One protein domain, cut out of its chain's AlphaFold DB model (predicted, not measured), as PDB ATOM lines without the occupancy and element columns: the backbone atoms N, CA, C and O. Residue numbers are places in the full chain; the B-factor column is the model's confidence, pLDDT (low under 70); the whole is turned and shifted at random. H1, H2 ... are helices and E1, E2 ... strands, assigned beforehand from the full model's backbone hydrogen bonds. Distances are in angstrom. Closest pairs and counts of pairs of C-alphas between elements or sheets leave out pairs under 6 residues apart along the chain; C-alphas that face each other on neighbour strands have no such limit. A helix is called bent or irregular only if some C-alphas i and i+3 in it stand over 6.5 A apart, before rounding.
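Overview. This is residues 2 to 180 of the 548 residues of an uncharacterized protein of Saprolegnia diclina (strain VS20) (UniProt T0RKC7). One large, twisted sheet of eight strands makes the body, and it splits at the long bent strand E6: E7 with the short E2 makes one wing and E8 with E1 the other, while E5, E4 and E3 follow on the other side of E6. H1 packs on the sheet near the last residues of E5, and beyond the far end of E3 and E4 a loose head of H2, H3 and the link between them extends the body, with residues 66 to 71 of H2 sticking out. The printed part has 179 residues, with three named helices and eight named strands in the order H1 E1 E2 E3 H2 H3 E4 E5 E6 E7 E8; the neighbour strands are antiparallel and the class is mixed, helices and strands. It is only just loose, close to compact, with a radius of gyration of the C-alphas of 19.4 A and spans of 58 by 43 by 32 A.

Arrangement. H1, residues 2 to 10, is on the branched sheet at a height over the sheet of 8.0 A. Its closest C-alpha pair with E5, residues 118 to 131, is Val 2 and Pro 129, 6.3 A apart. It lies over none of the strands, but only just: 2 of its 9 C-alphas fall on E5 and 2 on E6, residues 139 to 154. E1, residues 16 to 25, is an edge strand, antiparallel to E8, residues 172 to 180, at 159 degrees, with N 17 and O 179 2.8 A apart, within hydrogen-bond range. E2, residues 39 to 41, is an edge strand antiparallel to E7, residues 159 to 167, with N 40 and O 160 at 2.8 A. E3, residues 53 to 62, is the third edge strand, antiparallel to E4, residues 95 to 106, at 163 degrees, with N 56 and O 102 at 2.9 A. H2, residues 66 to 71, is not on the sheet and stands free. H3, residues 86 to 91, only grazes the sheet with residues 86 to 90; its closest C-alpha pair with E4 is Leu 89 and Val 95, 7.7 A, and it is near E3. E4, E5, E6 and E7 form a meander, each strand the antiparallel neighbour of the one before, with N 103 and O 127 at 3.0 A between E4 and E5, N 126 and O 143 at 2.8 A between E5 and E6, and N 150 and O 164 at 2.9 A between E6 and E7. E5 bends by 62 degrees at residue 121, E6 by 75 degrees at residue 148 and E7 by 56 degrees at residue 163. E5 lies on one side of E6; on the other side are E8, beside residues 139 to 145, and E7, beside residues 147 to 154. N 142 and O 176 of E6 and E8 are 2.8 A apart. In H1, H2 and H3 every O i to N i+4 pair is within hydrogen-bond range.

Along the chain. H1 begins at C-alpha 2, (-20.672, 19.461, 18.805), and runs 12.1 A. E1 spans 27.0 A, the three-residue E2 6.9 A and E3 28.7 A. H2 and H3 have six residues each, with C-alpha 71 at (-45.903, 7.104, 46.235). E4 is 33.7 A long, E5 37.5 A, E6 38.6 A, E7 23.1 A and E8 26.5 A, ending at C-alpha 180, (-29.888, 9.779, 13.271).

Size, cuts and confidence. The C-alphas of Ala 45 and Phe 71, the two farthest apart, are 61.7 A from each other. The printed part has no cut. The links E1 to E2, E2 to E3, H2 to H3 and E4 to E5 are long; in two of them residues 49 to 50 pair antiparallel with residues 109 to 110. The mean pLDDT of the printed part is 91.8, and no printed residue is under 70.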
ATOM      1  N   VAL A   2     -20.482  18.317  19.731       90.94
ATOM      2  CA  VAL A   2     -20.672  19.461  18.805       90.94
ATOM      3  C   VAL A   2     -19.919  19.294  17.484       90.94
ATOM      4  O   VAL A   2     -20.515  19.493  16.433       90.94
ATOM      5  N   ASN A   3     -18.649  18.868  17.524       91.31
ATOM      6  CA  ASN A   3     -17.860  18.637  16.309       91.31
ATOM      7  C   ASN A   3     -18.541  17.633  15.359       91.31
ATOM      8  O   ASN A   3     -18.720  17.929  14.187       91.31
ATOM      9  N   TYR A   4     -19.021  16.499  15.887       89.88
ATOM     10  CA  TYR A   4     -19.772  15.506  15.109       89.88
ATOM     11  C   TYR A   4     -21.007  16.124  14.438       89.88
ATOM     12  O   TYR A   4     -21.189  15.983  13.232       89.88
ATOM     13  N   THR A   5     -21.817  16.861  15.205       91.12
ATOM     14  CA  THR A   5     -23.027  17.517  14.695       91.12
ATOM     15  C   THR A   5     -22.709  18.528  13.593       91.12
ATOM     16  O   THR A   5     -23.311  18.484  12.525       91.12
ATOM     17  N   VAL A   6     -21.767  19.443  13.842       91.88
ATOM     18  CA  VAL A   6     -21.414  20.507  12.891       91.88
ATOM     19  C   VAL A   6     -20.791  19.914  11.634       91.88
ATOM     20  O   VAL A   6     -21.199  20.276  10.534       91.88
ATOM     21  N   HIS A   7     -19.861  18.968  11.780       92.31
ATOM     22  CA  HIS A   7     -19.255  18.272  10.652       92.31
ATOM     23  C   HIS A   7     -20.324  17.618   9.777       92.31
ATOM     24  O   HIS A   7     -20.358  17.865   8.578       92.31
ATOM     25  N   ALA A   8     -21.244  16.856  10.374       89.31
ATOM     26  CA  ALA A   8     -22.284  16.162   9.625       89.31
ATOM     27  C   ALA A   8     -23.277  17.116   8.931       89.31
ATOM     28  O   ALA A   8     -23.741  16.822   7.829       89.31
ATOM     29  N   MET A   9     -23.561  18.284   9.524       89.38
ATOM     30  CA  MET A   9     -24.344  19.339   8.868       89.38
ATOM     31  C   MET A   9     -23.601  19.957   7.675       89.38
ATOM     32  O   MET A   9     -24.199  20.157   6.619       89.38
ATOM     33  N   VAL A  10     -22.310  20.263   7.833       91.31
ATOM     34  CA  VAL A  10     -21.489  20.907   6.793       91.31
ATOM     35  C   VAL A  10     -21.250  19.965   5.615       91.31
ATOM     36  O   VAL A  10     -21.353  20.388   4.465       91.31
ATOM     37  N   THR A  11     -20.989  18.685   5.881       91.94
ATOM     38  CA  THR A  11     -20.768  17.672   4.839       91.94
ATOM     39  C   THR A  11     -22.058  17.144   4.220       91.94
ATOM     40  O   THR A  11     -21.985  16.368   3.270       91.94
ATOM     41  N   LYS A  12     -23.230  17.572   4.717       87.31
ATOM     42  CA  LYS A  12     -24.547  17.061   4.305       87.31
ATOM     43  C   LYS A  12     -24.589  15.531   4.366       87.31
ATOM     44  O   LYS A  12     -24.957  14.875   3.392       87.31
ATOM     45  N   SER A  13     -24.157  14.978   5.500       87.56
ATOM     46  CA  SER A  13     -24.119  13.529   5.706       87.56
ATOM     47  C   SER A  13     -25.502  12.914   5.438       87.56
ATOM     48  O   SER A  13     -26.505  13.462   5.910       87.56
ATOM     49  N   PRO A  14     -25.571  11.782   4.711       85.62
ATOM     50  CA  PRO A  14     -26.825  11.063   4.527       85.62
ATOM     51  C   PRO A  14     -27.347  10.484   5.848       85.62
ATOM     52  O   PRO A  14     -28.541  10.266   5.973       85.62
ATOM     53  N   ASP A  15     -26.492  10.317   6.861       85.12
ATOM     54  CA  ASP A  15     -26.802   9.607   8.106       85.12
ATOM     55  C   ASP A  15     -27.655  10.421   9.096       85.12
ATOM     56  O   ASP A  15     -27.888   9.984  10.225       85.12
ATOM     57  N   LEU A  16     -28.112  11.619   8.718       87.12
ATOM     58  CA  LEU A  16     -28.890  12.508   9.577       87.12
ATOM     59  C   LEU A  16     -30.104  13.085   8.846       87.12
ATOM     60  O   LEU A  16     -30.002  13.646   7.757       87.12
ATOM     61  N   TYR A  17     -31.253  13.063   9.517       87.56
ATOM     62  CA  TYR A  17     -32.435  13.811   9.109       87.56
ATOM     63  C   TYR A  17     -32.476  15.163   9.814       87.56
ATOM     64  O   TYR A  17     -32.491  15.228  11.043       87.56
ATOM     65  N   VAL A  18     -32.556  16.245   9.037       89.69
ATOM     66  CA  VAL A  18     -32.845  17.590   9.548       89.69
ATOM     67  C   VAL A  18     -34.349  17.814   9.477       89.69
ATOM     68  O   VAL A  18     -34.913  17.940   8.391       89.69
ATOM     69  N   LEU A  19     -35.005  17.869  10.632       92.00
ATOM     70  CA  LEU A  19     -36.445  18.081  10.722       92.00
ATOM     71  C   LEU A  19     -36.746  19.441  11.342       92.00
ATOM     72  O   LEU A  19     -36.225  19.792  12.401       92.00
ATOM     73  N   SER A  20     -37.636  20.192  10.699       93.06
ATOM     74  CA  SER A  20     -38.254  21.363  11.319       93.06
ATOM     75  C   SER A  20     -39.302  20.892  12.327       93.06
ATOM     76  O   SER A  20     -40.161  20.071  12.000       93.06
ATOM     77  N   VAL A  21     -39.219  21.385  13.562       93.38
ATOM     78  CA  VAL A  21     -40.215  21.092  14.602       93.38
ATOM     79  C   VAL A  21     -41.323  22.135  14.549       93.38
ATOM     80  O   VAL A  21     -42.499  21.792  14.512       93.38
ATOM     81  N   GLY A  22     -40.960  23.416  14.512       93.56
ATOM     82  CA  GLY A  22     -41.941  24.490  14.488       93.56
ATOM     83  C   GLY A  22     -41.376  25.838  14.902       93.56
ATOM     84  O   GLY A  22     -40.172  26.004  15.097       93.56
ATOM     85  N   SER A  23     -42.271  26.815  15.012       94.12
ATOM     86  CA  SER A  23     -41.977  28.138  15.553       94.12
ATOM     87  C   SER A  23     -42.891  28.375  16.746       94.12
ATOM     88  O   SER A  23     -44.111  28.314  16.607       94.12
ATOM     89  N   PHE A  24     -42.301  28.641  17.905       93.19
ATOM     90  CA  PHE A  24     -43.014  28.764  19.173       93.19
ATOM     91  C   PHE A  24     -42.790  30.156  19.760       93.19
ATOM     92  O   PHE A  24     -41.667  30.655  19.684       93.19
ATOM     93  N   PRO A  25     -43.807  30.802  20.346       91.44
ATOM     94  CA  PRO A  25     -43.602  32.078  21.018       91.44
ATOM     95  C   PRO A  25     -42.705  31.884  22.249       91.44
ATOM     96  O   PRO A  25     -42.910  30.964  23.041       91.44
ATOM     97  N   LEU A  26     -41.709  32.754  22.426       88.06
ATOM     98  CA  LEU A  26     -40.888  32.768  23.633       88.06
ATOM     99  C   LEU A  26     -41.711  33.260  24.823       88.06
ATOM    100  O   LEU A  26     -42.200  34.394  24.843       88.06
ATOM    101  N   THR A  27     -41.801  32.409  25.839       85.75
ATOM    102  CA  THR A  27     -42.460  32.671  27.120       85.75
ATOM    103  C   THR A  27     -41.425  32.808  28.251       85.75
ATOM    104  O   THR A  27     -40.252  32.462  28.075       85.75
ATOM    105  N   PRO A  28     -41.829  33.283  29.444       85.06
ATOM    106  CA  PRO A  28     -40.977  33.266  30.638       85.06
ATOM    107  C   PRO A  28     -40.656  31.861  31.167       85.06
ATOM    108  O   PRO A  28     -39.715  31.703  31.936       85.06
ATOM    109  N   SER A  29     -41.424  30.842  30.772       84.50
ATOM    110  CA  SER A  29     -41.277  29.478  31.292       84.50
ATOM    111  C   SER A  29     -40.084  28.715  30.708       84.50
ATOM    112  O   SER A  29     -39.634  27.750  31.318       84.50
ATOM    113  N   ILE A  30     -39.577  29.112  29.535       85.31
ATOM    114  CA  ILE A  30     -38.433  28.464  28.881       85.31
ATOM    115  C   ILE A  30     -37.340  29.499  28.641       85.31
ATOM    116  O   ILE A  30     -37.426  30.291  27.711       85.31
ATOM    117  N   ASP A  31     -36.267  29.448  29.419       88.88
ATOM    118  CA  ASP A  31     -35.133  30.364  29.281       88.88
ATOM    119  C   ASP A  31     -34.174  29.940  28.153       88.88
ATOM    120  O   ASP A  31     -33.509  28.902  28.220       88.88
ATOM    121  N   GLN A  32     -34.076  30.769  27.109       91.62
ATOM    122  CA  GLN A  32     -33.164  30.571  25.980       91.62
ATOM    123  C   GLN A  32     -32.088  31.663  25.885       91.62
ATOM    124  O   GLN A  32     -31.305  31.653  24.933       91.62
ATOM    125  N   CYS A  33     -31.948  32.539  26.882       92.50
ATOM    126  CA  CYS A  33     -31.075  33.713  26.773       92.50
ATOM    127  C   CYS A  33     -30.081  33.869  27.924       92.50
ATOM    128  O   CYS A  33     -28.937  34.245  27.681       92.50
ATOM    129  N   LYS A  34     -30.430  33.479  29.156       91.94
ATOM    130  CA  LYS A  34     -29.592  33.718  30.348       91.94
ATOM    131  C   LYS A  34     -28.177  33.153  30.254       91.94
ATOM    132  O   LYS A  34     -27.262  33.689  30.873       91.94
ATOM    133  N   ILE A  35     -27.980  32.100  29.463       90.38
ATOM    134  CA  ILE A  35     -26.667  31.485  29.247       90.38
ATOM    135  C   ILE A  35     -25.656  32.435  28.574       90.38
ATOM    136  O   ILE A  35     -24.456  32.241  28.722       90.38
ATOM    137  N   LEU A  36     -26.130  33.457  27.847       92.38
ATOM    138  CA  LEU A  36     -25.291  34.474  27.200       92.38
ATOM    139  C   LEU A  36     -24.714  35.483  28.204       92.38
ATOM    140  O   LEU A  36     -23.882  36.308  27.838       92.38
ATOM    141  N   ARG A  37     -25.145  35.444  29.472       93.94
ATOM    142  CA  ARG A  37     -24.559  36.256  30.539       93.94
ATOM    143  C   ARG A  37     -23.165  35.729  30.875       93.94
ATOM    144  O   ARG A  37     -23.007  34.820  31.691       93.94
ATOM    145  N   ALA A  38     -22.160  36.322  30.250       92.88
ATOM    146  CA  ALA A  38     -20.755  36.041  30.491       92.88
ATOM    147  C   ALA A  38     -19.885  37.250  30.116       92.88
ATOM    148  O   ALA A  38     -20.372  38.271  29.617       92.88
ATOM    149  N   THR A  39     -18.587  37.108  30.363       94.06
ATOM    150  CA  THR A  39     -17.555  38.041  29.913       94.06
ATOM    151  C   THR A  39     -16.873  37.460  28.684       94.06
ATOM    152  O   THR A  39     -16.455  36.302  28.698       94.06
ATOM    153  N   TYR A  40     -16.754  38.265  27.632       94.31
ATOM    154  CA  TYR A  40     -16.191  37.864  26.349       94.31
ATOM    155  C   TYR A  40     -14.997  38.751  25.988       94.31
ATOM    156  O   TYR A  40     -15.104  39.973  26.104       94.31
ATOM    157  N   PRO A  41     -13.878  38.183  25.517       93.69
ATOM    158  CA  PRO A  41     -12.795  38.974  24.948       93.69
ATOM    159  C   PRO A  41     -13.228  39.544  23.590       93.69
ATOM    160  O   PRO A  41     -13.712  38.806  22.730       93.69
ATOM    161  N   HIS A  42     -13.076  40.852  23.395       93.62
ATOM    162  CA  HIS A  42     -13.387  41.523  22.134       93.62
ATOM    163  C   HIS A  42     -12.690  42.884  22.063       93.62
ATOM    164  O   HIS A  42     -12.774  43.663  23.008       93.62
ATOM    165  N   ASP A  43     -12.046  43.183  20.936       92.62
ATOM    166  CA  ASP A  43     -11.450  44.492  20.664       92.62
ATOM    167  C   ASP A  43     -12.256  45.225  19.589       92.62
ATOM    168  O   ASP A  43     -12.264  44.831  18.419       92.62
ATOM    169  N   VAL A  44     -12.924  46.303  20.002       91.56
ATOM    170  CA  VAL A  44     -13.781  47.119  19.129       91.56
ATOM    171  C   VAL A  44     -12.961  47.843  18.056       91.56
ATOM    172  O   VAL A  44     -13.477  48.103  16.970       91.56
ATOM    173  N   ALA A  45     -11.679  48.131  18.318       89.88
ATOM    174  CA  ALA A  45     -10.796  48.761  17.335       89.88
ATOM    175  C   ALA A  45     -10.471  47.824  16.160       89.88
ATOM    176  O   ALA A  45     -10.314  48.284  15.030       89.88
ATOM    177  N   ALA A  46     -10.405  46.512  16.414       90.94
ATOM    178  CA  ALA A  46     -10.171  45.506  15.384       90.94
ATOM    179  C   ALA A  46     -11.442  45.191  14.576       90.94
ATOM    180  O   ALA A  46     -11.379  44.993  13.363       90.94
ATOM    181  N   SER A  47     -12.602  45.127  15.237       91.88
ATOM    182  CA  SER A  47     -13.899  44.948  14.579       91.88
ATOM    183  C   SER A  47     -15.016  45.537  15.440       91.88
ATOM    184  O   SER A  47     -15.158  45.117  16.585       91.88
ATOM    185  N   PRO A  48     -15.894  46.399  14.894       90.50
ATOM    186  CA  PRO A  48     -17.035  46.936  15.639       90.50
ATOM    187  C   PRO A  48     -18.158  45.906  15.857       90.50
ATOM    188  O   PRO A  48     -19.126  46.177  16.569       90.50
ATOM    189  N   ILE A  49     -18.073  44.735  15.214       93.06
ATOM    190  CA  ILE A  49     -19.066  43.662  15.317       93.06
ATOM    191  C   ILE A  49     -18.446  42.482  16.066       93.06
ATOM    192  O   ILE A  49     -17.554  41.797  15.554       93.06
ATOM    193  N   ALA A  50     -18.971  42.208  17.257       91.81
ATOM    194  CA  ALA A  50     -18.614  41.059  18.074       91.81
ATOM    195  C   ALA A  50     -19.433  39.824  17.676       91.81
ATOM    196  O   ALA A  50     -20.660  39.873  17.607       91.81
ATOM    197  N   ARG A  51     -18.777  38.680  17.457       92.56
ATOM    198  CA  ARG A  51     -19.440  37.377  17.273       92.56
ATOM    199  C   ARG A  51     -19.239  36.544  18.529       92.56
ATOM    200  O   ARG A  51     -18.243  35.846  18.676       92.56
ATOM    201  N   LEU A  52     -20.177  36.675  19.456       93.00
ATOM    202  CA  LEU A  52     -20.126  36.033  20.763       93.00
ATOM    203  C   LEU A  52     -20.635  34.594  20.670       93.00
ATOM    204  O   LEU A  52     -21.639  34.331  19.998       93.00
ATOM    205  N   GLY A  53     -19.966  33.684  21.372       92.00
ATOM    206  CA  GLY A  53     -20.333  32.277  21.447       92.00
ATOM    207  C   GLY A  53     -20.147  31.735  22.857       92.00
ATOM    208  O   GLY A  53     -19.176  32.066  23.529       92.00
ATOM    209  N   PHE A  54     -21.079  30.907  23.309       92.00
ATOM    210  CA  PHE A  54     -21.009  30.232  24.600       92.00
ATOM    211  C   PHE A  54     -21.232  28.736  24.402       92.00
ATOM    212  O   PHE A  54     -22.111  28.345  23.637       92.00
ATOM    213  N   ALA A  55     -20.469  27.909  25.111       92.50
ATOM    214  CA  ALA A  55     -20.669  26.471  25.159       92.50
ATOM    215  C   ALA A  55     -20.612  25.997  26.613       92.50
ATOM    216  O   ALA A  55     -19.714  26.381  27.358       92.50
ATOM    217  N   SER A  56     -21.559  25.150  27.014       92.31
ATOM    218  CA  SER A  56     -21.498  24.454  28.301       92.31
ATOM    219  C   SER A  56     -21.823  22.986  28.146       92.31
ATOM    220  O   SER A  56     -22.858  22.624  27.588       92.31
ATOM    221  N   ASN A  57     -20.967  22.157  28.733       93.38
ATOM    222  CA  ASN A  57     -21.213  20.734  28.899       93.38
ATOM    223  C   ASN A  57     -21.944  20.473  30.215       93.38
ATOM    224  O   ASN A  57     -21.679  21.137  31.227       93.38
ATOM    225  N   VAL A  58     -22.867  19.518  30.167       93.69
ATOM    226  CA  VAL A  58     -23.697  19.078  31.285       93.69
ATOM    227  C   VAL A  58     -23.908  17.566  31.209       93.69
ATOM    228  O   VAL A  58     -24.112  17.011  30.126       93.69
ATOM    229  N   VAL A  59     -23.933  16.915  32.370       95.25
ATOM    230  CA  VAL A  59     -24.530  15.583  32.531       95.25
ATOM    231  C   VAL A  59     -25.826  15.731  33.320       95.25
ATOM    232  O   VAL A  59     -25.819  16.229  34.443       95.25
ATOM    233  N   THR A  60     -26.942  15.318  32.723       95.12
ATOM    234  CA  THR A  60     -28.253  15.315  33.377       95.12
ATOM    235  C   THR A  60     -28.423  14.018  34.160       95.12
ATOM    236  O   THR A  60     -28.343  12.915  33.602       95.12
ATOM    237  N   TYR A  61     -28.706  14.169  35.445       95.25
ATOM    238  CA  TYR A  61     -29.039  13.100  36.366       95.25
ATOM    239  C   TYR A  61     -30.544  13.010  36.575       95.25
ATOM    240  O   TYR A  61     -31.245  14.019  36.535       95.25
ATOM    241  N   PHE A  62     -31.015  11.802  36.866       94.44
ATOM    242  CA  PHE A  62     -32.417  11.491  37.117       94.44
ATOM    243  C   PHE A  62     -32.543  10.700  38.415       94.44
ATOM    244  O   PHE A  62     -31.749   9.786  38.658       94.44
ATOM    245  N   ARG A  63     -33.570  10.994  39.213       93.25
ATOM    246  CA  ARG A  63     -33.925  10.221  40.410       93.25
ATOM    247  C   ARG A  63     -35.347   9.691  40.291       93.25
ATOM    248  O   ARG A  63     -36.209  10.371  39.745       93.25
ATOM    249  N   GLY A  64     -35.575   8.487  40.805       90.44
ATOM    250  CA  GLY A  64     -36.908   7.898  40.877       90.44
ATOM    251  C   GLY A  64     -37.492   7.478  39.525       90.44
ATOM    252  O   GLY A  64     -36.818   7.445  38.494       90.44
ATOM    253  N   ASN A  65     -38.759   7.100  39.541       89.75
ATOM    254  CA  ASN A  65     -39.551   6.706  38.383       89.75
ATOM    255  C   ASN A  65     -41.014   7.100  38.618       89.75
ATOM    256  O   ASN A  65     -41.367   7.615  39.673       89.75
ATOM    257  N   THR A  66     -41.890   6.815  37.654       86.19
ATOM    258  CA  THR A  66     -43.321   7.151  37.741       86.19
ATOM    259  C   THR A  66     -43.969   6.714  39.063       86.19
ATOM    260  O   THR A  66     -44.760   7.463  39.627       86.19
ATOM    261  N   PHE A  67     -43.654   5.518  39.568       84.88
ATOM    262  CA  PHE A  67     -44.255   5.009  40.799       84.88
ATOM    263  C   PHE A  67     -43.648   5.647  42.044       84.88
ATOM    264  O   PHE A  67     -44.388   5.997  42.959       84.88
ATOM    265  N   SER A  68     -42.332   5.844  42.089       87.38
ATOM    266  CA  SER A  68     -41.721   6.519  43.236       87.38
ATOM    267  C   SER A  68     -42.150   7.988  43.314       87.38
ATOM    268  O   SER A  68     -42.454   8.464  44.398       87.38
ATOM    269  N   HIS A  69     -42.354   8.668  42.183       89.75
ATOM    270  CA  HIS A  69     -42.949  10.013  42.166       89.75
ATOM    271  C   HIS A  69     -44.391  10.040  42.682       89.75
ATOM    272  O   HIS A  69     -44.808  11.029  43.277       89.75
ATOM    273  N   ALA A  70     -45.160   8.975  42.443       86.81
ATOM    274  CA  ALA A  70     -46.554   8.886  42.874       86.81
ATOM    275  C   ALA A  70     -46.709   8.497  44.355       86.81
ATOM    276  O   ALA A  70     -47.684   8.896  44.989       86.81
ATOM    277  N   PHE A  71     -45.778   7.707  44.900       88.50
ATOM    278  CA  PHE A  71     -45.903   7.104  46.235       88.50
ATOM    279  C   PHE A  71     -44.844   7.564  47.246       88.50
ATOM    280  O   PHE A  71     -44.956   7.241  48.427       88.50
ATOM    281  N   GLN A  72     -43.814   8.285  46.809       87.94
ATOM    282  CA  GLN A  72     -42.705   8.752  47.641       87.94
ATOM    283  C   GLN A  72     -42.464  10.253  47.437       87.94
ATOM    284  O   GLN A  72     -43.054  10.907  46.579       87.94
ATOM    285  N   SER A  73     -41.588  10.821  48.262       84.44
ATOM    286  CA  SER A  73     -41.270  12.252  48.286       84.44
ATOM    287  C   SER A  73     -40.013  12.605  47.478       84.44
ATOM    288  O   SER A  73     -39.280  13.532  47.829       84.44
ATOM    289  N   ASP A  74     -39.758  11.877  46.387       83.88
ATOM    290  CA  ASP A  74     -38.568  12.034  45.538       83.88
ATOM    291  C   ASP A  74     -38.457  13.420  44.893       83.88
ATOM    292  O   ASP A  74     -37.372  13.821  44.483       83.88
ATOM    293  N   ALA A  75     -39.555  14.167  44.783       82.06
ATOM    294  CA  ALA A  75     -39.564  15.507  44.198       82.06
ATOM    295  C   ALA A  75     -39.354  16.637  45.224       82.06
ATOM    296  O   ALA A  75     -39.187  17.791  44.831       82.06
ATOM    297  N   THR A  76     -39.390  16.338  46.527       84.88
ATOM    298  CA  THR A  76     -39.408  17.368  47.582       84.88
ATOM    299  C   THR A  76     -38.320  17.189  48.635       84.88
ATOM    300  O   THR A  76     -37.840  18.179  49.184       84.88
ATOM    301  N   VAL A  77     -37.892  15.956  48.908       85.12
ATOM    302  CA  VAL A  77     -36.909  15.650  49.958       85.12
ATOM    303  C   VAL A  77     -35.517  15.458  49.357       85.12
ATOM    304  O   VAL A  77     -35.369  14.875  48.286       85.12
ATOM    305  N   ASN A  78     -34.475  15.924  50.056       84.88
ATOM    306  CA  ASN A  78     -33.068  15.756  49.665       84.88
ATOM    307  C   ASN A  78     -32.784  16.211  48.225       84.88
ATOM    308  O   ASN A  78     -32.246  15.452  47.414       84.88
ATOM    309  N   MET A  79     -33.217  17.429  47.895       89.31
ATOM    310  CA  MET A  79     -32.988  18.017  46.580       89.31
ATOM    311  C   MET A  79     -31.525  18.460  46.427       89.31
ATOM    312  O   MET A  79     -30.941  18.995  47.374       89.31
ATOM    313  N   PRO A  80     -30.922  18.254  45.247       89.75
ATOM    314  CA  PRO A  80     -29.531  18.592  45.005       89.75
ATOM    315  C   PRO A  80     -29.308  20.105  44.944       89.75
ATOM    316  O   PRO A  80     -30.164  20.864  44.485       89.75
ATOM    317  N   THR A  81     -28.128  20.548  45.378       90.06
ATOM    318  CA  THR A  81     -27.693  21.949  45.283       90.06
ATOM    319  C   THR A  81     -26.699  22.134  44.138       90.06
ATOM    320  O   THR A  81     -26.010  21.202  43.730       90.06
ATOM    321  N   ALA A  82     -26.572  23.367  43.634       86.69
ATOM    322  CA  ALA A  82     -25.694  23.703  42.505       86.69
ATOM    323  C   ALA A  82     -24.196  23.403  42.732       86.69
ATOM    324  O   ALA A  82     -23.430  23.401  41.773       86.69
ATOM    325  N   SER A  83     -23.776  23.175  43.980       88.88
ATOM    326  CA  SER A  83     -22.393  22.869  44.360       88.88
ATOM    327  C   SER A  83     -22.088  21.372  44.452       88.88
ATOM    328  O   SER A  83     -20.942  21.020  44.721       88.88
ATOM    329  N   MET A  84     -23.085  20.495  44.287       93.31
ATOM    330  CA  MET A  84     -22.891  19.056  44.463       93.31
ATOM    331  C   MET A  84     -22.120  18.414  43.310       93.31
ATOM    332  O   MET A  84     -22.311  18.760  42.143       93.31
ATOM    333  N   ASN A  85     -21.276  17.445  43.656       94.06
ATOM    334  CA  ASN A  85     -20.469  16.653  42.728       94.06
ATOM    335  C   ASN A  85     -21.123  15.282  42.414       94.06
ATOM    336  O   ASN A  85     -22.161  14.945  42.986       94.06
ATOM    337  N   ASP A  86     -20.544  14.482  41.508       94.00
ATOM    338  CA  ASP A  86     -21.113  13.168  41.108       94.00
ATOM    339  C   ASP A  86     -21.337  12.230  42.306       94.00
ATOM    340  O   ASP A  86     -22.421  11.664  42.448       94.00
ATOM    341  N   VAL A  87     -20.357  12.124  43.206       94.00
ATOM    342  CA  VAL A  87     -20.422  11.229  44.373       94.00
ATOM    343  C   VAL A  87     -21.590  11.603  45.286       94.00
ATOM    344  O   VAL A  87     -22.348  10.738  45.724       94.00
ATOM    345  N   GLN A  88     -21.773  12.901  45.537       94.94
ATOM    346  CA  GLN A  88     -22.875  13.414  46.346       94.94
ATOM    347  C   GLN A  88     -24.229  13.181  45.671       94.94
ATOM    348  O   GLN A  88     -25.175  12.769  46.337       94.94
ATOM    349  N   LEU A  89     -24.331  13.381  44.352       94.62
ATOM    350  CA  LEU A  89     -25.566  13.119  43.608       94.62
ATOM    351  C   LEU A  89     -25.958  11.639  43.673       94.62
ATOM    352  O   LEU A  89     -27.108  11.315  43.978       94.62
ATOM    353  N   ARG A  90     -25.001  10.728  43.469       94.50
ATOM    354  CA  ARG A  90     -25.248   9.282  43.580       94.50
ATOM    355  C   ARG A  90     -25.668   8.871  44.985       94.50
ATOM    356  O   ARG A  90     -26.575   8.055  45.121       94.50
ATOM    357  N   ALA A  91     -25.078   9.472  46.020       94.69
ATOM    358  CA  ALA A  91     -25.484   9.240  47.407       94.69
ATOM    359  C   ALA A  91     -26.948   9.649  47.675       94.69
ATOM    360  O   ALA A  91     -27.602   9.065  48.534       94.69
ATOM    361  N   LEU A  92     -27.485  10.605  46.907       93.06
ATOM    362  CA  LEU A  92     -28.891  11.022  46.949       93.06
ATOM    363  C   LEU A  92     -29.820  10.193  46.037       93.06
ATOM    364  O   LEU A  92     -31.003  10.526  45.915       93.06
ATOM    365  N   GLY A  93     -29.307   9.140  45.390       92.44
ATOM    366  CA  GLY A  93     -30.065   8.251  44.502       92.44
ATOM    367  C   GLY A  93     -30.222   8.759  43.064       92.44
ATOM    368  O   GLY A  93     -31.068   8.256  42.323       92.44
ATOM    369  N   TYR A  94     -29.443   9.762  42.658       94.50
ATOM    370  CA  TYR A  94     -29.434  10.255  41.283       94.50
ATOM    371  C   TYR A  94     -28.517   9.410  40.395       94.50
ATOM    372  O   TYR A  94     -27.391   9.084  40.770       94.50
ATOM    373  N   VAL A  95     -28.973   9.119  39.177       94.81
ATOM    374  CA  VAL A  95     -28.232   8.322  38.188       94.81
ATOM    375  C   VAL A  95     -28.024   9.138  36.907       94.81
ATOM    376  O   VAL A  95     -28.978   9.776  36.443       94.81
ATOM    377  N   PRO A  96     -26.811   9.154  36.320       94.94
ATOM    378  CA  PRO A  96     -26.546   9.887  35.086       94.94
ATOM    379  C   PRO A  96     -27.267   9.217  33.908       94.94
ATOM    380  O   PRO A  96     -27.017   8.056  33.599       94.94
ATOM    381  N   GLY A  97     -28.158   9.948  33.230       93.25
ATOM    382  CA  GLY A  97     -28.997   9.382  32.157       93.25
ATOM    383  C   GLY A  97     -28.883  10.085  30.805       93.25
ATOM    384  O   GLY A  97     -29.514   9.666  29.829       93.25
ATOM    385  N   ARG A  98     -28.129  11.189  30.723       94.00
ATOM    386  CA  ARG A  98     -27.905  11.917  29.469       94.00
ATOM    387  C   ARG A  98     -26.704  12.845  29.579       94.00
ATOM    388  O   ARG A  98     -26.599  13.593  30.544       94.00
ATOM    389  N   THR A  99     -25.871  12.888  28.549       94.06
ATOM    390  CA  THR A  99     -24.865  13.942  28.379       94.06
ATOM    391  C   THR A  99     -25.349  14.959  27.354       94.06
ATOM    392  O   THR A  99     -26.072  14.631  26.408       94.06
ATOM    393  N   GLY A 100     -24.994  16.223  27.541       94.06
ATOM    394  CA  GLY A 100     -25.412  17.290  26.650       94.06
ATOM    395  C   GLY A 100     -24.393  18.408  26.572       94.06
ATOM    396  O   GLY A 100     -23.704  18.723  27.541       94.06
ATOM    397  N   THR A 101     -24.348  19.041  25.409       94.44
ATOM    398  CA  THR A 101     -23.701  20.337  25.234       94.44
ATOM    399  C   THR A 101     -24.776  21.335  24.824       94.44
ATOM    400  O   THR A 101     -25.619  21.026  23.984       94.44
ATOM    401  N   ASP A 102     -24.782  22.529  25.406       93.88
ATOM    402  CA  ASP A 102     -25.559  23.668  24.908       93.88
ATOM    403  C   ASP A 102     -24.572  24.689  24.349       93.88
ATOM    404  O   ASP A 102     -23.794  25.275  25.105       93.88
ATOM    405  N   MET A 103     -24.557  24.837  23.023       95.06
ATOM    406  CA  MET A 103     -23.770  25.849  22.334       95.06
ATOM    407  C   MET A 103     -24.697  26.897  21.728       95.06
ATOM    408  O   MET A 103     -25.610  26.563  20.970       95.06
ATOM    409  N   ARG A 104     -24.435  28.173  22.020       94.94
ATOM    410  CA  ARG A 104     -25.173  29.311  21.464       94.94
ATOM    411  C   ARG A 104     -24.219  30.291  20.806       94.94
ATOM    412  O   ARG A 104     -23.213  30.664  21.400       94.94
ATOM    413  N   LEU A 105     -24.542  30.691  19.583       95.00
ATOM    414  CA  LEU A 105     -23.719  31.546  18.732       95.00
ATOM    415  C   LEU A 105     -24.547  32.744  18.274       95.00
ATOM    416  O   LEU A 105     -25.605  32.569  17.676       95.00
ATOM    417  N   THR A 106     -24.081  33.956  18.544       95.31
ATOM    418  CA  THR A 106     -24.750  35.185  18.094       95.31
ATOM    419  C   THR A 106     -24.476  35.452  16.612       95.31
ATOM    420  O   THR A 106     -23.422  35.091  16.088       95.31
ATOM    421  N   THR A 107     -25.407  36.107  15.915       92.00
ATOM    422  CA  THR A 107     -25.245  36.460  14.488       92.00
ATOM    423  C   THR A 107     -24.304  37.646  14.248       92.00
ATOM    424  O   THR A 107     -24.015  37.978  13.101       92.00
ATOM    425  N   GLY A 108     -23.823  38.277  15.321       90.94
ATOM    426  CA  GLY A 108     -23.079  39.533  15.309       90.94
ATOM    427  C   GLY A 108     -23.775  40.577  16.178       90.94
ATOM    428  O   GLY A 108     -24.985  40.769  16.072       90.94
ATOM    429  N   VAL A 109     -23.013  41.235  17.046       92.31
ATOM    430  CA  VAL A 109     -23.466  42.277  17.969       92.31
ATOM    431  C   VAL A 109     -22.632  43.520  17.701       92.31
ATOM    432  O   VAL A 109     -21.411  43.463  17.814       92.31
ATOM    433  N   ALA A 110     -23.268  44.626  17.323       92.56
ATOM    434  CA  ALA A 110     -22.573  45.900  17.184       92.56
ATOM    435  C   ALA A 110     -22.220  46.424  18.580       92.56
ATOM    436  O   ALA A 110     -23.114  46.656  19.392       92.56
ATOM    437  N   VAL A 111     -20.929  46.570  18.867       92.19
ATOM    438  CA  VAL A 111     -20.438  47.044  20.163       92.19
ATOM    439  C   VAL A 111     -19.860  48.438  19.972       92.19
ATOM    440  O   VAL A 111     -18.892  48.616  19.237       92.19
ATOM    441  N   ALA A 112     -20.440  49.431  20.644       90.50
ATOM    442  CA  ALA A 112     -19.864  50.768  20.700       90.50
ATOM    443  C   ALA A 112     -18.939  50.909  21.916       90.50
ATOM    444  O   ALA A 112     -19.224  50.373  22.992       90.50
ATOM    445  N   ASN A 113     -17.856  51.675  21.760       90.12
ATOM    446  CA  ASN A 113     -16.988  52.061  22.870       90.12
ATOM    447  C   ASN A 113     -17.624  53.217  23.657       90.12
ATOM    448  O   ASN A 113     -17.310  54.386  23.437       90.12
ATOM    449  N   VAL A 114     -18.573  52.882  24.528       89.81
ATOM    450  CA  VAL A 114     -19.279  53.832  25.395       89.81
ATOM    451  C   VAL A 114     -19.223  53.371  26.847       89.81
ATOM    452  O   VAL A 114     -19.227  52.175  27.131       89.81
ATOM    453  N   SER A 115     -19.196  54.328  27.774       83.19
ATOM    454  CA  SER A 115     -19.113  54.075  29.220       83.19
ATOM    455  C   SER A 115     -20.434  53.631  29.861       83.19
ATOM    456  O   SER A 115     -20.436  53.197  31.011       83.19
ATOM    457  N   TYR A 116     -21.557  53.734  29.144       89.25
ATOM    458  CA  TYR A 116     -22.879  53.329  29.620       89.25
ATOM    459  C   TYR A 116     -23.308  51.971  29.050       89.25
ATOM    460  O   TYR A 116     -22.830  51.521  28.009       89.25
ATOM    461  N   ALA A 117     -24.234  51.311  29.747       92.38
ATOM    462  CA  ALA A 117     -24.759  50.017  29.331       92.38
ATOM    463  C   ALA A 117     -25.613  50.138  28.056       92.38
ATOM    464  O   ALA A 117     -26.511  50.975  27.967       92.38
ATOM    465  N   GLN A 118     -25.349  49.270  27.083       93.00
ATOM    466  CA  GLN A 118     -26.041  49.211  25.799       93.00
ATOM    467  C   GLN A 118     -27.092  48.101  25.834       93.00
ATOM    468  O   GLN A 118     -26.763  46.954  26.139       93.00
ATOM    469  N   ASN A 119     -28.340  48.430  25.498       94.31
ATOM    470  CA  ASN A 119     -29.430  47.461  25.368       94.31
ATOM    471  C   ASN A 119     -29.645  47.132  23.893       94.31
ATOM    472  O   ASN A 119     -29.991  48.012  23.106       94.31
ATOM    473  N   LEU A 120     -29.440  45.872  23.524       93.50
ATOM    474  CA  LEU A 120     -29.476  45.417  22.142       93.50
ATOM    475  C   LEU A 120     -30.339  44.168  22.008       93.50
ATOM    476  O   LEU A 120     -30.308  43.264  22.847       93.50
ATOM    477  N   LEU A 121     -31.063  44.094  20.894       94.38
ATOM    478  CA  LEU A 121     -31.734  42.874  20.477       94.38
ATOM    479  C   LEU A 121     -30.750  42.023  19.669       94.38
ATOM    480  O   LEU A 121     -30.343  42.400  18.572       94.38
ATOM    481  N   VAL A 122     -30.363  40.873  20.216       94.31
ATOM    482  CA  VAL A 122     -29.337  40.001  19.637       94.31
ATOM    483  C   VAL A 122     -29.965  38.696  19.175       94.31
ATOM    484  O   VAL A 122     -30.551  37.963  19.973       94.31
ATOM    485  N   ALA A 123     -29.815  38.381  17.889       95.25
ATOM    486  CA  ALA A 123     -30.195  37.081  17.356       95.25
ATOM    487  C   ALA A 123     -29.101  36.033  17.613       95.25
ATOM    488  O   ALA A 123     -27.902  36.330  17.572       95.25
ATOM    489  N   PHE A 124     -29.515  34.792  17.860       95.56
ATOM    490  CA  PHE A 124     -28.607  33.683  18.126       95.56
ATOM    491  C   PHE A 124     -29.091  32.374  17.502       95.56
ATOM    492  O   PHE A 124     -30.289  32.128  17.356       95.56
ATOM    493  N   TYR A 125     -28.127  31.514  17.191       95.81
ATOM    494  CA  TYR A 125     -28.319  30.110  16.866       95.81
ATOM    495  C   TYR A 125     -27.986  29.248  18.077       95.81
ATOM    496  O   TYR A 125     -27.017  29.510  18.788       95.81
ATOM    497  N   LYS A 126     -28.767  28.192  18.286       95.19
ATOM    498  CA  LYS A 126     -28.526  27.154  19.285       95.19
ATOM    499  C   LYS A 126     -28.216  25.842  18.583       95.19
ATOM    500  O   LYS A 126     -28.951  25.430  17.689       95.19
ATOM    501  N   ILE A 127     -27.160  25.182  19.036       95.81
ATOM    502  CA  ILE A 127     -26.791  23.821  18.658       95.81
ATOM    503  C   ILE A 127     -26.617  23.057  19.966       95.81
ATOM    504  O   ILE A 127     -25.616  23.223  20.665       95.81
ATOM    505  N   SER A 128     -27.614  22.250  20.323       95.00
ATOM    506  CA  SER A 128     -27.620  21.497  21.577       95.00
ATOM    507  C   SER A 128     -27.663  19.990  21.322       95.00
ATOM    508  O   SER A 128     -28.744  19.391  21.316       95.00
ATOM    509  N   PRO A 129     -26.504  19.356  21.066       94.94
ATOM    510  CA  PRO A 129     -26.420  17.911  20.950       94.94
ATOM    511  C   PRO A 129     -26.595  17.256  22.319       94.94
ATOM    512  O   PRO A 129     -26.033  17.702  23.322       94.94
ATOM    513  N   ARG A 130     -27.344  16.156  22.347       93.69
ATOM    514  CA  ARG A 130     -27.586  15.324  23.527       93.69
ATOM    515  C   ARG A 130     -27.331  13.869  23.182       93.69
ATOM    516  O   ARG A 130     -27.772  13.409  22.136       93.69
ATOM    517  N   SER A 131     -26.641  13.150  24.053       92.88
ATOM    518  CA  SER A 131     -26.426  11.716  23.912       92.88
ATOM    519  C   SER A 131     -27.007  10.981  25.110       92.88
ATOM    520  O   SER A 131     -26.935  11.448  26.248       92.88
ATOM    521  N   PHE A 132     -27.637   9.845  24.833       92.00
ATOM    522  CA  PHE A 132     -28.347   9.032  25.819       92.00
ATOM    523  C   PHE A 132     -27.508   7.847  26.308       92.00
ATOM    524  O   PHE A 132     -27.948   7.108  27.173       92.00
ATOM    525  N   CYS A 133     -26.299   7.663  25.784       91.50
ATOM    526  CA  CYS A 133     -25.319   6.736  26.332       91.50
ATOM    527  C   CYS A 133     -23.906   7.254  26.052       91.50
ATOM    528  O   CYS A 133     -23.701   8.036  25.117       91.50
ATOM    529  N   THR A 134     -22.916   6.815  26.823       89.38
ATOM    530  CA  THR A 134     -21.515   7.107  26.499       89.38
ATOM    531  C   THR A 134     -21.152   6.467  25.155       89.38
ATOM    532  O   THR A 134     -21.270   5.259  24.984       89.38
ATOM    533  N   GLY A 135     -20.732   7.285  24.184       84.44
ATOM    534  CA  GLY A 135     -20.368   6.837  22.833       84.44
ATOM    535  C   GLY A 135     -21.528   6.730  21.832       84.44
ATOM    536  O   GLY A 135     -21.277   6.517  20.648       84.44
ATOM    537  N   CYS A 136     -22.782   6.931  22.252       88.75
ATOM    538  CA  CYS A 136     -23.921   6.942  21.330       88.75
ATOM    539  C   CYS A 136     -23.906   8.181  20.408       88.75
ATOM    540  O   CYS A 136     -23.555   9.278  20.872       88.75
ATOM    541  N   PRO A 137     -24.376   8.055  19.149       88.62
ATOM    542  CA  PRO A 137     -24.619   9.197  18.274       88.62
ATOM    543  C   PRO A 137     -25.550  10.227  18.935       88.62
ATOM    544  O   PRO A 137     -26.585   9.852  19.495       88.62
ATOM    545  N   PRO A 138     -25.202  11.525  18.902       91.50
ATOM    546  CA  PRO A 138     -26.002  12.554  19.538       91.50
ATOM    547  C   PRO A 138     -27.229  12.926  18.703       91.50
ATOM    548  O   PRO A 138     -27.172  13.048  17.482       91.50
ATOM    549  N   VAL A 139     -28.318  13.231  19.396       92.31
ATOM    550  CA  VAL A 139     -29.516  13.868  18.846       92.31
ATOM    551  C   VAL A 139     -29.414  15.352  19.139       92.31
ATOM    552  O   VAL A 139     -29.196  15.740  20.288       92.31
ATOM    553  N   THR A 140     -29.533  16.196  18.118       94.31
ATOM    554  CA  THR A 140     -29.252  17.630  18.283       94.31
ATOM    555  C   THR A 140     -30.511  18.460  18.157       94.31
ATOM    556  O   THR A 140     -31.170  18.440  17.127       94.31
ATOM    557  N   GLU A 141     -30.811  19.237  19.194       94.81
ATOM    558  CA  GLU A 141     -31.790  20.318  19.135       94.81
ATOM    559  C   GLU A 141     -31.136  21.543  18.480       94.81
ATOM    560  O   GLU A 141     -30.089  22.022  18.926       94.81
ATOM    561  N   LEU A 142     -31.754  22.037  17.413       95.25
ATOM    562  CA  LEU A 142     -31.387  23.275  16.743       95.25
ATOM    563  C   LEU A 142     -32.375  24.364  17.129       95.25
ATOM    564  O   LEU A 142     -33.578  24.121  17.221       95.25
ATOM    565  N   GLY A 143     -31.872  25.578  17.298       95.38
ATOM    566  CA  GLY A 143     -32.713  26.713  17.629       95.38
ATOM    567  C   GLY A 143     -32.261  27.998  16.966       95.38
ATOM    568  O   GLY A 143     -31.075  28.192  16.706       95.38
ATOM    569  N   TYR A 144     -33.210  28.892  16.729       96.00
ATOM    570  CA  TYR A 144     -32.946  30.269  16.338       96.00
ATOM    571  C   TYR A 144     -33.924  31.200  17.045       96.00
ATOM    572  O   TYR A 144     -35.136  30.984  17.002       96.00
ATOM    573  N   GLY A 145     -33.393  32.235  17.690       94.69
ATOM    574  CA  GLY A 145     -34.179  33.171  18.484       94.69
ATOM    575  C   GLY A 145     -33.505  34.519  18.665       94.69
ATOM    576  O   GLY A 145     -32.427  34.771  18.127       94.69
ATOM    577  N   GLN A 146     -34.157  35.374  19.451       94.25
ATOM    578  CA  GLN A 146     -33.681  36.709  19.798       94.25
ATOM    579  C   GLN A 146     -33.722  36.918  21.314       94.25
ATOM    580  O   GLN A 146     -34.670  36.514  21.991       94.25
ATOM    581  N   CYS A 147     -32.689  37.572  21.834       94.31
ATOM    582  CA  CYS A 147     -32.543  37.920  23.241       94.31
ATOM    583  C   CYS A 147     -32.415  39.430  23.395       94.31
ATOM    584  O   CYS A 147     -31.738  40.075  22.595       94.31
ATOM    585  N   ASN A 148     -33.005  39.977  24.454       95.06
ATOM    586  CA  ASN A 148     -32.701  41.331  24.892       95.06
ATOM    587  C   ASN A 148     -31.471  41.272  25.806       95.06
ATOM    588  O   ASN A 148     -31.489  40.594  26.838       95.06
ATOM    589  N   VAL A 149     -30.385  41.909  25.379       94.62
ATOM    590  CA  VAL A 149     -29.067  41.828  26.004       94.62
ATOM    591  C   VAL A 149     -28.643  43.215  26.452       94.62
ATOM    592  O   VAL A 149     -28.640  44.152  25.659       94.62
ATOM    593  N   THR A 150     -28.215  43.320  27.705       95.44
ATOM    594  CA  THR A 150     -27.545  44.504  28.239       95.44
ATOM    595  C   THR A 150     -26.054  44.216  28.329       95.44
ATOM    596  O   THR A 150     -25.641  43.315  29.067       95.44
ATOM    597  N   LEU A 151     -25.246  44.965  27.580       94.38
ATOM    598  CA  LEU A 151     -23.795  44.805  27.544       94.38
ATOM    599  C   LEU A 151     -23.058  46.085  27.938       94.38
ATOM    600  O   LEU A 151     -23.544  47.194  27.730       94.38
ATOM    601  N   LEU A 152     -21.863  45.911  28.489       94.44
ATOM    602  CA  LEU A 152     -20.912  46.969  28.806       94.44
ATOM    603  C   LEU A 152     -19.572  46.620  28.156       94.44
ATOM    604  O   LEU A 152     -19.110  45.484  28.276       94.44
ATOM    605  N   TYR A 153     -18.949  47.580  27.478       93.25
ATOM    606  CA  TYR A 153     -17.620  47.407  26.899       93.25
ATOM    607  C   TYR A 153     -16.568  48.082  27.778       93.25
ATOM    608  O   TYR A 153     -16.738  49.227  28.186       93.25
ATOM    609  N   ASN A 154     -15.482  47.366  28.062       92.38
ATOM    610  CA  ASN A 154     -14.315  47.905  28.743       92.38
ATOM    611  C   ASN A 154     -13.126  47.902  27.777       92.38
ATOM    612  O   ASN A 154     -12.582  46.841  27.453       92.38
ATOM    613  N   ASP A 155     -12.725  49.097  27.340       89.88
ATOM    614  CA  ASP A 155     -11.637  49.270  26.379       89.88
ATOM    615  C   ASP A 155     -10.255  48.964  26.971       89.88
ATOM    616  O   ASP A 155      -9.386  48.458  26.268       89.88
ATOM    617  N   SER A 156     -10.055  49.187  28.274       91.81
ATOM    618  CA  SER A 156      -8.776  48.901  28.934       91.81
ATOM    619  C   SER A 156      -8.489  47.402  28.999       91.81
ATOM    620  O   SER A 156      -7.347  46.984  28.835       91.81
ATOM    621  N   THR A 157      -9.520  46.583  29.221       92.50
ATOM    622  CA  THR A 157      -9.384  45.118  29.294       92.50
ATOM    623  C   THR A 157      -9.731  44.414  27.987       92.50
ATOM    624  O   THR A 157      -9.597  43.195  27.922       92.50
ATOM    625  N   LYS A 158     -10.210  45.149  26.971       93.94
ATOM    626  CA  LYS A 158     -10.701  44.606  25.692       93.94
ATOM    627  C   LYS A 158     -11.731  43.493  25.902       93.94
ATOM    628  O   LYS A 158     -11.606  42.374  25.398       93.94
ATOM    629  N   GLN A 159     -12.734  43.790  26.730       93.75
ATOM    630  CA  GLN A 159     -13.773  42.834  27.115       93.75
ATOM    631  C   GLN A 159     -15.172  43.429  26.980       93.75
ATOM    632  O   GLN A 159     -15.417  44.585  27.319       93.75
ATOM    633  N   VAL A 160     -16.105  42.588  26.547       93.75
ATOM    634  CA  VAL A 160     -17.544  42.842  26.579       93.75
ATOM    635  C   VAL A 160     -18.140  42.029  27.720       93.75
ATOM    636  O   VAL A 160     -18.038  40.802  27.744       93.75
ATOM    637  N   VAL A 161     -18.782  42.709  28.662       94.50
ATOM    638  CA  VAL A 161     -19.478  42.090  29.791       94.50
ATOM    639  C   VAL A 161     -20.974  42.163  29.532       94.50
ATOM    640  O   VAL A 161     -21.548  43.250  29.490       94.50
ATOM    641  N   ILE A 162     -21.623  41.009  29.385       95.12
ATOM    642  CA  ILE A 162     -23.085  40.934  29.342       95.12
ATOM    643  C   ILE A 162     -23.596  40.838  30.779       95.12
ATOM    644  O   ILE A 162     -23.420  39.817  31.444       95.12
ATOM    645  N   SER A 163     -24.230  41.905  31.269       93.38
ATOM    646  CA  SER A 163     -24.753  41.976  32.638       93.38
ATOM    647  C   SER A 163     -26.130  41.321  32.763       93.38
ATOM    648  O   SER A 163     -26.402  40.641  33.756       93.38
ATOM    649  N   SER A 164     -26.969  41.465  31.734       94.06
ATOM    650  CA  SER A 164     -28.310  40.887  31.651       94.06
ATOM    651  C   SER A 164     -28.564  40.313  30.261       94.06
ATOM    652  O   SER A 164     -28.200  40.911  29.251       94.06
ATOM    653  N   SER A 165     -29.202  39.146  30.204       93.81
ATOM    654  CA  SER A 165     -29.716  38.568  28.966       93.81
ATOM    655  C   SER A 165     -31.023  37.853  29.263       93.81
ATOM    656  O   SER A 165     -31.057  36.921  30.070       93.81
ATOM    657  N   VAL A 166     -32.099  38.315  28.635       93.62
ATOM    658  CA  VAL A 166     -33.456  37.804  28.844       93.62
ATOM    659  C   VAL A 166     -34.128  37.518  27.508       93.62
ATOM    660  O   VAL A 166     -33.784  38.105  26.479       93.62
ATOM    661  N   ASN A 167     -35.091  36.599  27.516       92.12
ATOM    662  CA  ASN A 167     -35.892  36.300  26.335       92.12
ATOM    663  C   ASN A 167     -36.616  37.556  25.839       92.12
ATOM    664  O   ASN A 167     -37.178  38.314  26.633       92.12
ATOM    665  N   HIS A 168     -36.671  37.743  24.521       92.06
ATOM    666  CA  HIS A 168     -37.578  38.721  23.936       92.06
ATOM    667  C   HIS A 168     -38.992  38.124  23.868       92.06
ATOM    668  O   HIS A 168     -39.319  37.370  22.948       92.06
ATOM    669  N   PHE A 169     -39.810  38.394  24.887       88.31
ATOM    670  CA  PHE A 169     -41.147  37.805  25.015       88.31
ATOM    671  C   PHE A 169     -42.045  38.120  23.814       88.31
ATOM    672  O   PHE A 169     -42.026  39.229  23.288       88.31
ATOM    673  N   GLY A 170     -42.824  37.126  23.380       82.75
ATOM    674  CA  GLY A 170     -43.713  37.237  22.217       82.75
ATOM    675  C   GLY A 170     -43.019  37.069  20.859       82.75
ATOM    676  O   GLY A 170     -43.703  36.861  19.860       82.75
ATOM    677  N   SER A 171     -41.682  37.086  20.804       91.19
ATOM    678  CA  SER A 171     -40.950  36.741  19.580       91.19
ATOM    679  C   SER A 171     -40.981  35.236  19.302       91.19
ATOM    680  O   SER A 171     -41.132  34.419  20.212       91.19
ATOM    681  N   MET A 172     -40.836  34.859  18.030       92.69
ATOM    682  CA  MET A 172     -40.898  33.459  17.609       92.69
ATOM    683  C   MET A 172     -39.522  32.790  17.693       92.69
ATOM    684  O   MET A 172     -38.574  33.200  17.023       92.69
ATOM    685  N   TYR A 173     -39.442  31.708  18.459       94.44
ATOM    686  CA  TYR A 173     -38.310  30.793  18.519       94.44
ATOM    687  C   TYR A 173     -38.502  29.650  17.529       94.44
ATOM    688  O   TYR A 173     -39.450  28.871  17.636       94.44
ATOM    689  N   LYS A 174     -37.601  29.543  16.554       95.56
ATOM    690  CA  LYS A 174     -37.621  28.458  15.569       95.56
ATOM    691  C   LYS A 174     -36.855  27.270  16.122       95.56
ATOM    692  O   LYS A 174     -35.715  27.436  16.550       95.56
ATOM    693  N   VAL A 175     -37.458  26.088  16.068       95.81
ATOM    694  CA  VAL A 175     -36.880  24.847  16.591       95.81
ATOM    695  C   VAL A 175     -36.761  23.822  15.475       95.81
ATOM    696  O   VAL A 175     -37.709  23.574  14.726       95.81
ATOM    697  N   GLY A 176     -35.590  23.203  15.390       95.50
ATOM    698  CA  GLY A 176     -35.319  22.045  14.552       95.50
ATOM    699  C   GLY A 176     -34.699  20.919  15.369       95.50
ATOM    700  O   GLY A 176     -34.245  21.117  16.495       95.50
ATOM    701  N   VAL A 177     -34.661  19.725  14.796       95.00
ATOM    702  CA  VAL A 177     -33.974  18.579  15.386       95.00
ATOM    703  C   VAL A 177     -33.203  17.822  14.312       95.00
ATOM    704  O   VAL A 177     -33.688  17.647  13.195       95.00
ATOM    705  N   LEU A 178     -31.994  17.390  14.654       93.12
ATOM    706  CA  LEU A 178     -31.220  16.423  13.886       93.12
ATOM    707  C   LEU A 178     -31.403  15.048  14.513       93.12
ATOM    708  O   LEU A 178     -31.021  14.844  15.672       93.12
ATOM    709  N   LEU A 179     -31.975  14.127  13.743       91.19
ATOM    710  CA  LEU A 179     -32.174  12.737  14.139       91.19
ATOM    711  C   LEU A 179     -31.231  11.822  13.353       91.19
ATOM    712  O   LEU A 179     -31.053  12.043  12.155       91.19
ATOM    713  N   PRO A 180     -30.669  10.779  13.982       87.75
ATOM    714  CA  PRO A 180     -29.888   9.779  13.271       87.75
ATOM    715  C   PRO A 180     -30.766   8.977  12.304       87.75
ATOM    716  O   PRO A 180     -31.832   8.468  12.672       87.75
TER     717      PRO A 180